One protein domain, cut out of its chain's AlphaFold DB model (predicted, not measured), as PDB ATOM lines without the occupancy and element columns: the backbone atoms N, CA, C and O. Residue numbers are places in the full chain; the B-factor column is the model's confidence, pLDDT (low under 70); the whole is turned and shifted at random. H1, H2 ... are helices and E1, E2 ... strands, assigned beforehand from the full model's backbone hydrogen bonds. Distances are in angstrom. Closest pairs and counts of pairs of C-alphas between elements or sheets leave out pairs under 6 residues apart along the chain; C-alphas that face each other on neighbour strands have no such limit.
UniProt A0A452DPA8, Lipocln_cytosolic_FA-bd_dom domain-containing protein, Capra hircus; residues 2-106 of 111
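AT A GLANCE: This is residues 2 to 106 of the 111 residues of the protein "Lipocln_cytosolic_FA-bd_dom domain-containing protein" of Capra hircus (UniProt A0A452DPA8). A strongly twisted, curled sheet of five strands makes the body, and a long helix, H1, packs on one end of it with its residues 17 to 27, while residues 2 to 16 stick out as a free arm that makes much of the length. After H1 a long link runs past the edge strand E1 to the short helix H2, which is off the sheet. The printed part has 105 residues, with two named helices and five named strands in the order H1 H2 E1 E2 E3 E4 E5. The strands form an antiparallel meander, each the antiparallel neighbour of the one before, in the order E1 E2 E3 E4 E5; the class is mixed, helices and strands. The whole is loose, with a radius of gyration of the C-alphas of 17.6 A and spans of 65 by 26 by 20 A.

IN THESE COORDINATES: H1, residues 2 to 27, begins at C-alpha 2 (163.112, 191.535, 155.225) and is 38.3 A long. H2 is residues 42 to 45. E1 is residues 54 to 60, 18.6 A; E2 is residues 66 to 75, 26.7 A; E3 is residues 78 to 90, 35.0 A. E4 is residues 93 to 97, and E5, residues 101 to 105, ends at C-alpha 105 (133.732, 166.201, 152.009).

HOW THE PARTS SIT: E1 and E2 form a hairpin at 164 degrees, with N 56 and O 70 2.9 A apart. E2 and E3, a hairpin at 152 degrees, have N 69 and O 84 at 2.9 A. E2 bends by 52 degrees at residue 72 and E3 by 53 degrees at residue 87. E3 pairs with E2 over residues 78 to 87 and with E4 over residues 87 to 90, a staggered pairing; N 87 and O 95 are 2.9 A apart. In the hairpin E4 and E5, N 94 and O 104 are 2.8 A apart. H1 is on the sheet at a height of 10.5 A, making two layers, a helix on one face of a sheet. It lies over E2 and runs along the strands, at 23 degrees to E2 on the local plane. The closest C-alphas of H1 and E1 are those of Ala 25 and Ala 60, 5.1 A apart. Residues 30 to 31 pair antiparallel with residues 57 to 58 of E1. H2 is not on the sheet and is apart from H1. In H1, 20 of 22 O i to N i+4 pairs are within hydrogen-bond range; H2 is too short for such a pair.

THE WHOLE: The C-alphas of Lys 2 and Gly 77, the two farthest apart, are 65.8 A apart. Without residues 2 to 16 the body spans 42 by 24 by 21 A. The printed part has no cut, and the link from H1 to H2 is long, at 14 residues. The mean pLDDT of the printed part is 88.6, with residues 2 to 3 and 14 to 22 under 70.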
ATOM      1  N   LYS A   2     164.556 191.796 155.421       59.84
ATOM      2  CA  LYS A   2     163.112 191.535 155.225       59.84
ATOM      3  C   LYS A   2     162.800 190.344 154.302       59.84
ATOM      4  O   LYS A   2     161.905 189.571 154.607       59.84
ATOM      5  N   ALA A   3     163.573 190.163 153.226       66.75
ATOM      6  CA  ALA A   3     163.383 189.049 152.290       66.75
ATOM      7  C   ALA A   3     163.633 187.669 152.932       66.75
ATOM      8  O   ALA A   3     162.866 186.749 152.693       66.75
ATOM      9  N   LEU A   4     164.643 187.560 153.805       73.00
ATOM     10  CA  LEU A   4     164.970 186.331 154.543       73.00
ATOM     11  C   LEU A   4     163.867 185.919 155.529       73.00
ATOM     12  O   LEU A   4     163.571 184.739 155.674       73.00
ATOM     13  N   PHE A   5     163.245 186.898 156.190       71.50
ATOM     14  CA  PHE A   5     162.110 186.643 157.077       71.50
ATOM     15  C   PHE A   5     160.889 186.143 156.299       71.50
ATOM     16  O   PHE A   5     160.228 185.209 156.739       71.50
ATOM     17  N   LEU A   6     160.620 186.723 155.124       72.81
ATOM     18  CA  LEU A   6     159.501 186.310 154.277       72.81
ATOM     19  C   LEU A   6     159.690 184.883 153.742       72.81
ATOM     20  O   LEU A   6     158.750 184.096 153.779       72.81
ATOM     21  N   THR A   7     160.902 184.524 153.302       74.25
ATOM     22  CA  THR A   7     161.200 183.160 152.837       74.25
ATOM     23  C   THR A   7     161.095 182.134 153.959       74.25
ATOM     24  O   THR A   7     160.560 181.056 153.741       74.25
ATOM     25  N   LEU A   8     161.550 182.473 155.171       75.56
ATOM     26  CA  LEU A   8     161.460 181.573 156.321       75.56
ATOM     27  C   LEU A   8     160.000 181.328 156.734       75.56
ATOM     28  O   LEU A   8     159.622 180.187 156.982       75.56
ATOM     29  N   LEU A   9     159.174 182.382 156.746       77.06
ATOM     30  CA  LEU A   9     157.741 182.276 157.027       77.06
ATOM     31  C   LEU A   9     157.009 181.444 155.968       77.06
ATOM     32  O   LEU A   9     156.211 180.593 156.340       77.06
ATOM     33  N   LEU A  10     157.302 181.628 154.673       70.75
ATOM     34  CA  LEU A  10     156.702 180.795 153.622       70.75
ATOM     35  C   LEU A  10     157.077 179.316 153.774       70.75
ATOM     36  O   LEU A  10     156.200 178.468 153.668       70.75
ATOM     37  N   CYS A  11     158.345 178.996 154.059       73.38
ATOM     38  CA  CYS A  11     158.763 177.607 154.271       73.38
ATOM     39  C   CYS A  11     158.057 176.961 155.474       73.38
ATOM     40  O   CYS A  11     157.642 175.811 155.382       73.38
ATOM     41  N   LEU A  12     157.888 177.700 156.578       71.44
ATOM     42  CA  LEU A  12     157.141 177.239 157.756       71.44
ATOM     43  C   LEU A  12     155.658 176.995 157.442       71.44
ATOM     44  O   LEU A  12     155.109 175.978 157.856       71.44
ATOM     45  N   VAL A  13     155.021 177.901 156.694       70.94
ATOM     46  CA  VAL A  13     153.604 177.776 156.316       70.94
ATOM     47  C   VAL A  13     153.385 176.601 155.359       70.94
ATOM     48  O   VAL A  13     152.459 175.823 155.568       70.94
ATOM     49  N   CYS A  14     154.254 176.420 154.360       69.50
ATOM     50  CA  CYS A  14     154.173 175.275 153.451       69.50
ATOM     51  C   CYS A  14     154.371 173.939 154.182       69.50
ATOM     52  O   CYS A  14     153.641 172.995 153.902       69.50
ATOM     53  N   GLY A  15     155.305 173.863 155.138       66.19
ATOM     54  CA  GLY A  15     155.531 172.646 155.925       66.19
ATOM     55  C   GLY A  15     154.330 172.253 156.792       66.19
ATOM     56  O   GLY A  15     153.940 171.091 156.798       66.19
ATOM     57  N   ALA A  16     153.694 173.222 157.459       67.25
ATOM     58  CA  ALA A  16     152.523 172.963 158.302       67.25
ATOM     59  C   ALA A  16     151.312 172.458 157.495       67.25
ATOM     60  O   ALA A  16     150.679 171.478 157.879       67.25
ATOM     61  N   GLN A  17     151.030 173.082 156.344       63.66
ATOM     62  CA  GLN A  17     149.928 172.671 155.462       63.66
ATOM     63  C   GLN A  17     150.130 171.250 154.908       63.66
ATOM     64  O   GLN A  17     149.182 170.506 154.659       63.66
ATOM     65  N   GLU A  18     151.386 170.870 154.695       64.56
ATOM     66  CA  GLU A  18     151.765 169.558 154.197       64.56
ATOM     67  C   GLU A  18     151.593 168.432 155.234       64.56
ATOM     68  O   GLU A  18     151.169 167.340 154.858       64.56
ATOM     69  N   GLU A  19     151.900 168.678 156.510       67.88
ATOM     70  CA  GLU A  19     151.731 167.699 157.599       67.88
ATOM     71  C   GLU A  19     150.251 167.447 157.924       67.88
ATOM     72  O   GLU A  19     149.827 166.302 158.092       67.88
ATOM     73  N   GLU A  20     149.436 168.503 157.936       67.50
ATOM     74  CA  GLU A  20     147.991 168.422 158.186       67.50
ATOM     75  C   GLU A  20     147.260 167.587 157.118       67.50
ATOM     76  O   GLU A  20     146.299 166.861 157.395       67.50
ATOM     77  N   ALA A  21     147.751 167.629 155.879       65.00
ATOM     78  CA  ALA A  21     147.225 166.838 154.777       65.00
ATOM     79  C   ALA A  21     147.474 165.330 154.903       65.00
ATOM     80  O   ALA A  21     146.578 164.537 154.602       65.00
ATOM     81  N   GLU A  22     148.659 164.938 155.361       67.44
ATOM     82  CA  GLU A  22     148.987 163.536 155.621       67.44
ATOM     83  C   GLU A  22     148.230 163.016 156.850       67.44
ATOM     84  O   GLU A  22     147.647 161.931 156.799       67.44
ATOM     85  N   GLN A  23     148.146 163.825 157.909       70.81
ATOM     86  CA  GLN A  23     147.452 163.473 159.146       70.81
ATOM     87  C   GLN A  23     145.962 163.172 158.916       70.81
ATOM     88  O   GLN A  23     145.468 162.139 159.365       70.81
ATOM     89  N   SER A  24     145.250 163.998 158.141       72.00
ATOM     90  CA  SER A  24     143.817 163.782 157.901       72.00
ATOM     91  C   SER A  24     143.520 162.511 157.088       72.00
ATOM     92  O   SER A  24     142.491 161.867 157.278       72.00
ATOM     93  N   ALA A  25     144.411 162.114 156.171       75.19
ATOM     94  CA  ALA A  25     144.269 160.859 155.427       75.19
ATOM     95  C   ALA A  25     144.536 159.630 156.314       75.19
ATOM     96  O   ALA A  25     143.896 158.586 156.151       75.19
ATOM     97  N   LEU A  26     145.464 159.754 157.267       80.75
ATOM     98  CA  LEU A  26     145.752 158.715 158.253       80.75
ATOM     99  C   LEU A  26     144.580 158.513 159.221       80.75
ATOM    100  O   LEU A  26     144.212 157.371 159.468       80.75
ATOM    101  N   GLU A  27     143.939 159.588 159.683       86.38
ATOM    102  CA  GLU A  27     142.778 159.525 160.590       86.38
ATOM    103  C   GLU A  27     141.555 158.830 159.973       86.38
ATOM    104  O   GLU A  27     140.786 158.175 160.666       86.38
ATOM    105  N   LEU A  28     141.372 158.919 158.654       90.69
ATOM    106  CA  LEU A  28     140.277 158.226 157.962       90.69
ATOM    107  C   LEU A  28     140.596 156.760 157.644       90.69
ATOM    108  O   LEU A  28     139.708 156.009 157.221       90.69
ATOM    109  N   SER A  29     141.859 156.353 157.774       93.12
ATOM    110  CA  SER A  29     142.315 155.040 157.332       93.12
ATOM    111  C   SER A  29     141.746 153.934 158.214       93.12
ATOM    112  O   SER A  29     141.940 153.899 159.422       93.12
ATOM    113  N   GLY A  30     141.074 152.965 157.600       95.19
ATOM    114  CA  GLY A  30     140.423 151.901 158.348       95.19
ATOM    115  C   GLY A  30     139.440 151.088 157.526       95.19
ATOM    116  O   GLY A  30     139.247 151.305 156.327       95.19
ATOM    117  N   LYS A  31     138.813 150.108 158.185       96.62
ATOM    118  CA  LYS A  31     137.684 149.365 157.619       96.62
ATOM    119  C   LYS A  31     136.404 150.131 157.903       96.62
ATOM    120  O   LYS A  31     136.108 150.420 159.056       96.62
ATOM    121  N   TRP A  32     135.630 150.379 156.859       96.19
ATOM    122  CA  TRP A  32     134.387 151.135 156.943       96.19
ATOM    123  C   TRP A  32     133.221 150.287 156.458       96.19
ATOM    124  O   TRP A  32     133.393 149.416 155.609       96.19
ATOM    125  N   ILE A  33     132.027 150.562 156.986       95.81
ATOM    126  CA  ILE A  33     130.769 150.003 156.484       95.81
ATOM    127  C   ILE A  33     129.810 151.139 156.137       95.81
ATOM    128  O   ILE A  33     129.649 152.096 156.892       95.81
ATOM    129  N   THR A  34     129.137 151.033 154.994       96.81
ATOM    130  CA  THR A  34     128.066 151.974 154.646       96.81
ATOM    131  C   THR A  34     126.800 151.609 155.413       96.81
ATOM    132  O   THR A  34     126.234 150.539 155.188       96.81
ATOM    133  N   VAL A  35     126.340 152.502 156.292       97.38
ATOM    134  CA  VAL A  35     125.085 152.320 157.045       97.38
ATOM    135  C   VAL A  35     123.904 152.950 156.302       97.38
ATOM    136  O   VAL A  35     122.875 152.306 156.120       97.38
ATOM    137  N   TYR A  36     124.068 154.183 155.816       96.94
ATOM    138  CA  TYR A  36     123.027 154.930 155.111       96.94
ATOM    139  C   TYR A  36     123.574 155.625 153.865       96.94
ATOM    140  O   TYR A  36     124.752 155.972 153.797       96.94
ATOM    141  N   LEU A  37     122.688 155.846 152.893       97.12
ATOM    142  CA  LEU A  37     122.924 156.661 151.705       97.12
ATOM    143  C   LEU A  37     121.722 157.580 151.495       97.12
ATOM    144  O   LEU A  37     120.576 157.146 151.611       97.12
ATOM    145  N   ALA A  38     121.994 158.831 151.147       97.56
ATOM    146  CA  ALA A  38     120.997 159.808 150.741       97.56
ATOM    147  C   ALA A  38     121.499 160.528 149.487       97.56
ATOM    148  O   ALA A  38     122.703 160.706 149.309       97.56
ATOM    149  N   SER A  39     120.585 160.918 148.602       97.94
ATOM    150  CA  SER A  39     120.926 161.631 147.374       97.94
ATOM    151  C   SER A  39     119.781 162.544 146.963       97.94
ATOM    152  O   SER A  39     118.614 162.164 147.057       97.94
ATOM    153  N   THR A  40     120.117 163.731 146.461       98.44
ATOM    154  CA  THR A  40     119.167 164.624 145.779       98.44
ATOM    155  C   THR A  40     118.715 164.051 144.436       98.44
ATOM    156  O   THR A  40     117.628 164.376 143.968       98.44
ATOM    157  N   ASN A  41     119.518 163.166 143.838       98.06
ATOM    158  CA  ASN A  41     119.134 162.350 142.694       98.06
ATOM    159  C   ASN A  41     119.010 160.875 143.130       98.06
ATOM    160  O   ASN A  41     120.033 160.180 143.220       98.06
ATOM    161  N   PRO A  42     117.794 160.377 143.413       97.00
ATOM    162  CA  PRO A  42     117.593 159.032 143.945       97.00
ATOM    163  C   PRO A  42     118.049 157.924 142.986       97.00
ATOM    164  O   PRO A  42     118.468 156.866 143.450       97.00
ATOM    165  N   GLU A  43     118.058 158.160 141.670       96.81
ATOM    166  CA  GLU A  43     118.507 157.168 140.680       96.81
ATOM    167  C   GLU A  43     119.984 156.795 140.865       96.81
ATOM    168  O   GLU A  43     120.378 155.652 140.645       96.81
ATOM    169  N   LYS A  44     120.811 157.731 141.353       96.62
ATOM    170  CA  LYS A  44     122.243 157.493 141.586       96.62
ATOM    171  C   LYS A  44     122.520 156.488 142.706       96.62
ATOM    172  O   LYS A  44     123.578 155.863 142.686       96.62
ATOM    173  N   ILE A  45     121.582 156.305 143.640       97.06
ATOM    174  CA  ILE A  45     121.685 155.361 144.770       97.06
ATOM    175  C   ILE A  45     120.633 154.240 144.718       97.06
ATOM    176  O   ILE A  45     120.538 153.437 145.649       97.06
ATOM    177  N   ALA A  46     119.837 154.172 143.647       95.25
ATOM    178  CA  ALA A  46     118.881 153.097 143.399       95.25
ATOM    179  C   ALA A  46     119.595 151.759 143.118       95.25
ATOM    180  O   ALA A  46     120.824 151.667 143.107       95.25
ATOM    181  N   GLU A  47     118.847 150.667 142.926       91.62
ATOM    182  CA  GLU A  47     119.455 149.417 142.444       91.62
ATOM    183  C   GLU A  47     120.200 149.641 141.120       91.62
ATOM    184  O   GLU A  47     119.701 150.329 140.237       91.62
ATOM    185  N   ASN A  48     121.417 149.094 141.021       90.62
ATOM    186  CA  ASN A  48     122.382 149.336 139.939       90.62
ATOM    187  C   ASN A  48     122.861 150.796 139.792       90.62
ATOM    188  O   ASN A  48     123.614 151.103 138.870       90.62
ATOM    189  N   GLY A  49     122.469 151.689 140.708       94.56
ATOM    190  CA  GLY A  49     122.959 153.059 140.758       94.56
ATOM    191  C   GLY A  49     124.456 153.099 141.095       94.56
ATOM    192  O   GLY A  49     124.899 152.375 141.993       94.56
ATOM    193  N   PRO A  50     125.248 153.953 140.423       95.38
ATOM    194  CA  PRO A  50     126.702 153.972 140.581       95.38
ATOM    195  C   PRO A  50     127.164 154.352 141.993       95.38
ATOM    196  O   PRO A  50     128.230 153.935 142.428       95.38
ATOM    197  N   PHE A  51     126.350 155.099 142.739       96.56
ATOM    198  CA  PHE A  51     126.656 155.513 144.106       96.56
ATOM    199  C   PHE A  51     125.957 154.656 145.164       96.56
ATOM    200  O   PHE A  51     126.008 154.990 146.348       96.56
ATOM    201  N   ARG A  52     125.344 153.519 144.794       96.75
ATOM    202  CA  ARG A  52     124.882 152.514 145.769       96.75
ATOM    203  C   ARG A  52     126.065 151.693 146.301       96.75
ATOM    204  O   ARG A  52     126.111 150.468 146.181       96.75
ATOM    205  N   ILE A  53     127.036 152.411 146.855       96.50
ATOM    206  CA  ILE A  53     128.320 151.902 147.323       96.50
ATOM    207  C   ILE A  53     128.182 151.231 148.685       96.50
ATOM    208  O   ILE A  53     127.412 151.657 149.546       96.50
ATOM    209  N   LYS A  54     128.982 150.191 148.887       96.38
ATOM    210  CA  LYS A  54     129.273 149.613 150.195       96.38
ATOM    211  C   LYS A  54     130.760 149.763 150.446       96.38
ATOM    212  O   LYS A  54     131.542 149.047 149.825       96.38
ATOM    213  N   PHE A  55     131.143 150.686 151.319       97.12
ATOM    214  CA  PHE A  55     132.539 150.841 151.710       97.12
ATOM    215  C   PHE A  55     133.092 149.536 152.282       97.12
ATOM    216  O   PHE A  55     132.372 148.774 152.932       97.12
ATOM    217  N   LEU A  56     134.367 149.293 151.987       97.50
ATOM    218  CA  LEU A  56     135.162 148.211 152.553       97.50
ATOM    219  C   LEU A  56     136.327 148.788 153.352       97.50
ATOM    220  O   LEU A  56     136.556 148.407 154.502       97.50
ATOM    221  N   LYS A  57     137.071 149.710 152.732       97.12
ATOM    222  CA  LYS A  57     138.301 150.258 153.290       97.12
ATOM    223  C   LYS A  57     138.569 151.666 152.773       97.12
ATOM    224  O   LYS A  57     138.289 151.973 151.614       97.12
ATOM    225  N   ILE A  58     139.146 152.484 153.640       95.94
ATOM    226  CA  ILE A  58     139.781 153.753 153.295       95.94
ATOM    227  C   ILE A  58     141.251 153.641 153.702       95.94
ATOM    228  O   ILE A  58     141.556 153.086 154.758       95.94
ATOM    229  N   GLU A  59     142.159 154.113 152.854       95.06
ATOM    230  CA  GLU A  59     143.604 154.095 153.104       95.06
ATOM    231  C   GLU A  59     144.230 155.426 152.691       95.06
ATOM    232  O   GLU A  59     143.846 155.996 151.670       95.06
ATOM    233  N   ALA A  60     145.245 155.887 153.417       92.62
ATOM    234  CA  ALA A  60     146.198 156.845 152.872       92.62
ATOM    235  C   ALA A  60     146.889 156.224 151.643       92.62
ATOM    236  O   ALA A  60     147.253 155.046 151.654       92.62
ATOM    237  N   GLY A  61     147.018 156.986 150.558       89.19
ATOM    238  CA  GLY A  61     147.713 156.513 149.364       89.19
ATOM    239  C   GLY A  61     149.230 156.685 149.461       89.19
ATOM    240  O   GLY A  61     149.730 157.468 150.264       89.19
ATOM    241  N   ASP A  62     149.964 155.975 148.601       84.50
ATOM    242  CA  ASP A  62     151.437 156.008 148.580       84.50
ATOM    243  C   ASP A  62     151.996 157.387 148.191       84.50
ATOM    244  O   ASP A  62     153.123 157.744 148.537       84.50
ATOM    245  N   ALA A  63     151.220 158.160 147.428       85.75
ATOM    246  CA  ALA A  63     151.567 159.523 147.065       85.75
ATOM    247  C   ALA A  63     151.036 160.505 148.113       85.75
ATOM    248  O   ALA A  63     149.914 160.370 148.608       85.75
ATOM    249  N   LYS A  64     151.816 161.553 148.383       81.81
ATOM    250  CA  LYS A  64     151.412 162.635 149.281       81.81
ATOM    251  C   LYS A  64     150.043 163.198 148.892       81.81
ATOM    252  O   LYS A  64     149.756 163.380 147.706       81.81
ATOM    253  N   ASN A  65     149.215 163.488 149.895       85.94
ATOM    254  CA  ASN A  65     147.876 164.064 149.738       85.94
ATOM    255  C   ASN A  65     146.930 163.195 148.896       85.94
ATOM    256  O   ASN A  65     146.030 163.717 148.235       85.94
ATOM    257  N   THR A  66     147.127 161.875 148.896       92.19
ATOM    258  CA  THR A  66     146.209 160.939 148.242       92.19
ATOM    259  C   THR A  66     145.507 160.041 149.242       92.19
ATOM    260  O   THR A  66     146.034 159.711 150.302       92.19
ATOM    261  N   ILE A  67     144.289 159.656 148.889       94.75
ATOM    262  CA  ILE A  67     143.451 158.743 149.655       94.75
ATOM    263  C   ILE A  67     142.910 157.683 148.704       94.75
ATOM    264  O   ILE A  67     142.610 157.973 147.546       94.75
ATOM    265  N   ILE A  68     142.797 156.449 149.166       96.94
ATOM    266  CA  ILE A  68     142.305 155.329 148.376       96.94
ATOM    267  C   ILE A  68     141.009 154.845 149.001       96.94
ATOM    268  O   ILE A  68     140.966 154.498 150.181       96.94
ATOM    269  N   PHE A  69     139.953 154.812 148.195       97.56
ATOM    270  CA  PHE A  69     138.673 154.231 148.572       97.56
ATOM    271  C   PHE A  69     138.525 152.873 147.911       97.56
ATOM    272  O   PHE A  69     138.658 152.748 146.693       97.56
ATOM    273  N   GLU A  70     138.196 151.875 148.721       98.31
ATOM    274  CA  GLU A  70     137.807 150.553 148.266       98.31
ATOM    275  C   GLU A  70     136.370 150.270 148.703       98.31
ATOM    276  O   GLU A  70     136.023 150.345 149.888       98.31
ATOM    277  N   PHE A  71     135.512 149.967 147.734       97.94
ATOM    278  CA  PHE A  71     134.092 149.739 147.961       97.94
ATOM    279  C   PHE A  71     133.515 148.745 146.957       97.94
ATOM    280  O   PHE A  71     134.046 148.537 145.871       97.94
ATOM    281  N   CYS A  72     132.385 148.145 147.314       97.31
ATOM    282  CA  CYS A  72     131.606 147.300 146.424       97.31
ATOM    283  C   CYS A  72     130.446 148.076 145.803       97.31
ATOM    284  O   CYS A  72     129.722 148.790 146.503       97.31
ATOM    285  N   ILE A  73     130.192 147.829 144.523       96.31
ATOM    286  CA  ILE A  73     128.951 148.208 143.837       96.31
ATOM    287  C   ILE A  73     128.317 146.978 143.204       96.31
ATOM    288  O   ILE A  73     128.988 145.977 142.952       96.31
ATOM    289  N   LYS A  74     127.012 147.046 142.953       94.50
ATOM    290  CA  LYS A  74     126.297 146.022 142.195       94.50
ATOM    291  C   LYS A  74     125.979 146.584 140.812       94.50
ATOM    292  O   LYS A  74     125.247 147.567 140.738       94.50
ATOM    293  N   ARG A  75     126.503 145.972 139.751       89.19
ATOM    294  CA  ARG A  75     126.165 146.281 138.352       89.19
ATOM    295  C   ARG A  75     125.601 145.030 137.695       89.19
ATOM    296  O   ARG A  75     126.157 143.945 137.848       89.19
ATOM    297  N   ASP A  76     124.449 145.162 137.043       88.69
ATOM    298  CA  ASP A  76     123.772 144.071 136.327       88.69
ATOM    299  C   ASP A  76     123.671 142.762 137.130       88.69
ATOM    300  O   ASP A  76     123.918 141.660 136.638       88.69
ATOM    301  N   GLY A  77     123.342 142.874 138.421       88.31
ATOM    302  CA  GLY A  77     123.204 141.710 139.300       88.31
ATOM    303  C   GLY A  77     124.500 141.213 139.953       88.31
ATOM    304  O   GLY A  77     124.415 140.441 140.910       88.31
ATOM    305  N   LYS A  78     125.676 141.661 139.503       93.38
ATOM    306  CA  LYS A  78     126.990 141.200 139.975       93.38
ATOM    307  C   LYS A  78     127.649 142.226 140.886       93.38
ATOM    308  O   LYS A  78     127.531 143.426 140.669       93.38
ATOM    309  N   TRP A  79     128.333 141.737 141.918       94.19
ATOM    310  CA  TRP A  79     129.127 142.580 142.806       94.19
ATOM    311  C   TRP A  79     130.525 142.780 142.233       94.19
ATOM    312  O   TRP A  79     131.190 141.813 141.866       94.19
ATOM    313  N   GLU A  80     130.962 144.030 142.206       95.69
ATOM    314  CA  GLU A  80     132.274 144.453 141.734       95.69
ATOM    315  C   GLU A  80     132.969 145.229 142.847       95.69
ATOM    316  O   GLU A  80     132.354 146.093 143.478       95.69
ATOM    317  N   ILE A  81     134.244 144.919 143.080       97.38
ATOM    318  CA  ILE A  81     135.109 145.714 143.952       97.38
ATOM    319  C   ILE A  81     135.713 146.822 143.099       97.38
ATOM    320  O   ILE A  81     136.321 146.565 142.061       97.38
ATOM    321  N   VAL A  82     135.547 148.051 143.559       97.50
ATOM    322  CA  VAL A  82     136.082 149.251 142.940       97.50
ATOM    323  C   VAL A  82     137.104 149.851 143.889       97.50
ATOM    324  O   VAL A  82     136.831 150.032 145.076       97.50
ATOM    325  N   ARG A  83     138.277 150.169 143.344       97.81
ATOM    326  CA  ARG A  83     139.361 150.852 144.046       97.81
ATOM    327  C   ARG A  83     139.696 152.125 143.280       97.81
ATOM    328  O   ARG A  83     140.071 152.049 142.113       97.81
ATOM    329  N   ILE A  84     139.528 153.278 143.919       97.31
ATOM    330  CA  ILE A  84     139.805 154.593 143.325       97.31
ATOM    331  C   ILE A  84     140.746 155.394 144.213       97.31
ATOM    332  O   ILE A  84     140.674 155.315 145.437       97.31
ATOM    333  N   THR A  85     141.592 156.198 143.578       96.75
ATOM    334  CA  THR A  85     142.499 157.122 144.260       96.75
ATOM    335  C   THR A  85     141.983 158.542 144.090       96.75
ATOM    336  O   THR A  85     141.757 158.995 142.967       96.75
ATOM    337  N   GLY A  86     141.802 159.237 145.204       95.62
ATOM    338  CA  GLY A  86     141.459 160.649 145.264       95.62
ATOM    339  C   GLY A  86     142.650 161.492 145.693       95.62
ATOM    340  O   GLY A  86     143.610 160.991 146.282       95.62
ATOM    341  N   LYS A  87     142.579 162.789 145.403       94.38
ATOM    342  CA  LYS A  87     143.552 163.792 145.851       94.38
ATOM    343  C   LYS A  87     142.897 164.742 146.841       94.38
ATOM    344  O   LYS A  87     141.758 165.147 146.620       94.38
ATOM    345  N   LYS A  88     143.613 165.114 147.899       91.31
ATOM    346  CA  LYS A  88     143.194 166.174 148.819       91.31
ATOM    347  C   LYS A  88     143.224 167.511 148.071       91.31
ATOM    348  O   LYS A  88     144.231 167.845 147.447       91.31
ATOM    349  N   GLU A  89     142.108 168.227 148.089       90.31
ATOM    350  CA  GLU A  89     141.979 169.587 147.543       90.31
ATOM    351  C   GLU A  89     142.051 170.624 148.672       90.31
ATOM    352  O   GLU A  89     142.694 171.655 148.504       90.31
ATOM    353  N   ASP A  90     141.437 170.313 149.818       85.69
ATOM    354  CA  ASP A  90     141.381 171.150 151.023       85.69
ATOM    355  C   ASP A  90     141.296 170.260 152.281       85.69
ATOM    356  O   ASP A  90     141.180 169.036 152.154       85.69
ATOM    357  N   ASP A  91     141.327 170.835 153.487       79.62
ATOM    358  CA  ASP A  91     141.506 170.126 154.768       79.62
ATOM    359  C   ASP A  91     140.624 168.887 154.957       79.62
ATOM    360  O   ASP A  91     141.104 167.850 155.421       79.62
ATOM    361  N   ASN A  92     139.367 168.953 154.529       88.81
ATOM    362  CA  ASN A  92     138.403 167.860 154.624       88.81
ATOM    363  C   ASN A  92     137.838 167.411 153.268       88.81
ATOM    364  O   ASN A  92     136.877 166.639 153.233       88.81
ATOM    365  N   THR A  93     138.388 167.915 152.161       93.44
ATOM    366  CA  THR A  93     137.831 167.720 150.820       93.44
ATOM    367  C   THR A  93     138.784 166.931 149.935       93.44
ATOM    368  O   THR A  93     139.937 167.307 149.725       93.44
ATOM    369  N   TYR A  94     138.263 165.856 149.354       94.88
ATOM    370  CA  TYR A  94     138.974 164.971 148.442       94.88
ATOM    371  C   TYR A  94     138.254 164.912 147.096       94.88
ATOM    372  O   TYR A  94     137.026 164.836 147.038       94.88
ATOM    373  N   VAL A  95     139.012 164.923 146.005       97.06
ATOM    374  CA  VAL A  95     138.486 164.863 144.637       97.06
ATOM    375  C   VAL A  95     138.855 163.530 144.004       97.06
ATOM    376  O   VAL A  95     140.017 163.124 144.029       97.06
ATOM    377  N   PHE A  96     137.862 162.870 143.416       97.19
ATOM    378  CA  PHE A  96     137.981 161.590 142.727       97.19
ATOM    379  C   PHE A  96     137.458 161.698 141.296       97.19
ATOM    380  O   PHE A  96     136.480 162.398 141.039       97.19
ATOM    381  N   GLU A  97     138.041 160.919 140.388       97.25
ATOM    382  CA  GLU A  97     137.475 160.674 139.058       97.25
ATOM    383  C   GLU A  97     136.693 159.355 139.087       97.25
ATOM    384  O   GLU A  97     137.238 158.271 138.878       97.25
ATOM    385  N   TYR A  98     135.403 159.445 139.416       96.31
ATOM    386  CA  TYR A  98     134.477 158.320 139.492       96.31
ATOM    387  C   TYR A  98     133.073 158.782 139.109       96.31
ATOM    388  O   TYR A  98     132.474 159.598 139.808       96.31
ATOM    389  N   GLU A  99     132.549 158.250 137.997       95.56
ATOM    390  CA  GLU A  99     131.226 158.616 137.454       95.56
ATOM    391  C   GLU A  99     131.104 160.134 137.200       95.56
ATOM    392  O   GLU A  99     130.044 160.741 137.371       95.56
ATOM    393  N   GLY A 100     132.231 160.721 136.777       96.81
ATOM    394  CA  GLY A 100     132.496 162.156 136.704       96.81
ATOM    395  C   GLY A 100     133.478 162.612 137.790       96.81
ATOM    396  O   GLY A 100     134.004 161.806 138.559       96.81
ATOM    397  N   THR A 101     133.706 163.920 137.873       97.12
ATOM    398  CA  THR A 101     134.472 164.512 138.974       97.12
ATOM    399  C   THR A 101     133.609 164.521 140.238       97.12
ATOM    400  O   THR A 101     132.585 165.202 140.299       97.12
ATOM    401  N   THR A 102     134.026 163.771 141.256       96.88
ATOM    402  CA  THR A 102     133.325 163.627 142.537       96.88
ATOM    403  C   THR A 102     134.108 164.322 143.644       96.88
ATOM    404  O   THR A 102     135.265 163.986 143.890       96.88
ATOM    405  N   LYS A 103     133.464 165.258 144.350       96.38
ATOM    406  CA  LYS A 103     133.996 165.853 145.584       96.38
ATOM    407  C   LYS A 103     133.433 165.118 146.796       96.38
ATOM    408  O   LYS A 103     132.218 165.036 146.960       96.38
ATOM    409  N   PHE A 104     134.314 164.602 147.640       95.06
ATOM    410  CA  PHE A 104     133.992 163.967 148.908       95.06
ATOM    411  C   PHE A 104     134.434 164.882 150.046       95.06
ATOM    412  O   PHE A 104     135.612 165.220 150.137       95.06
ATOM    413  N   ILE A 105     133.490 165.284 150.894       94.81
ATOM    414  CA  ILE A 105     133.732 166.201 152.009       94.81
ATOM    415  C   ILE A 105     133.469 165.444 153.305       94.81
ATOM    416  O   ILE A 105     132.357 164.962 153.534       94.81
ATOM    417  N   VAL A 106     134.484 165.351 154.158       93.38
ATOM    418  CA  VAL A 106     134.347 164.771 155.493       93.38
ATOM    419  C   VAL A 106     133.711 165.806 156.412       93.38
ATOM    420  O   VAL A 106     134.295 166.847 156.705       93.38
TER     421      VAL A 106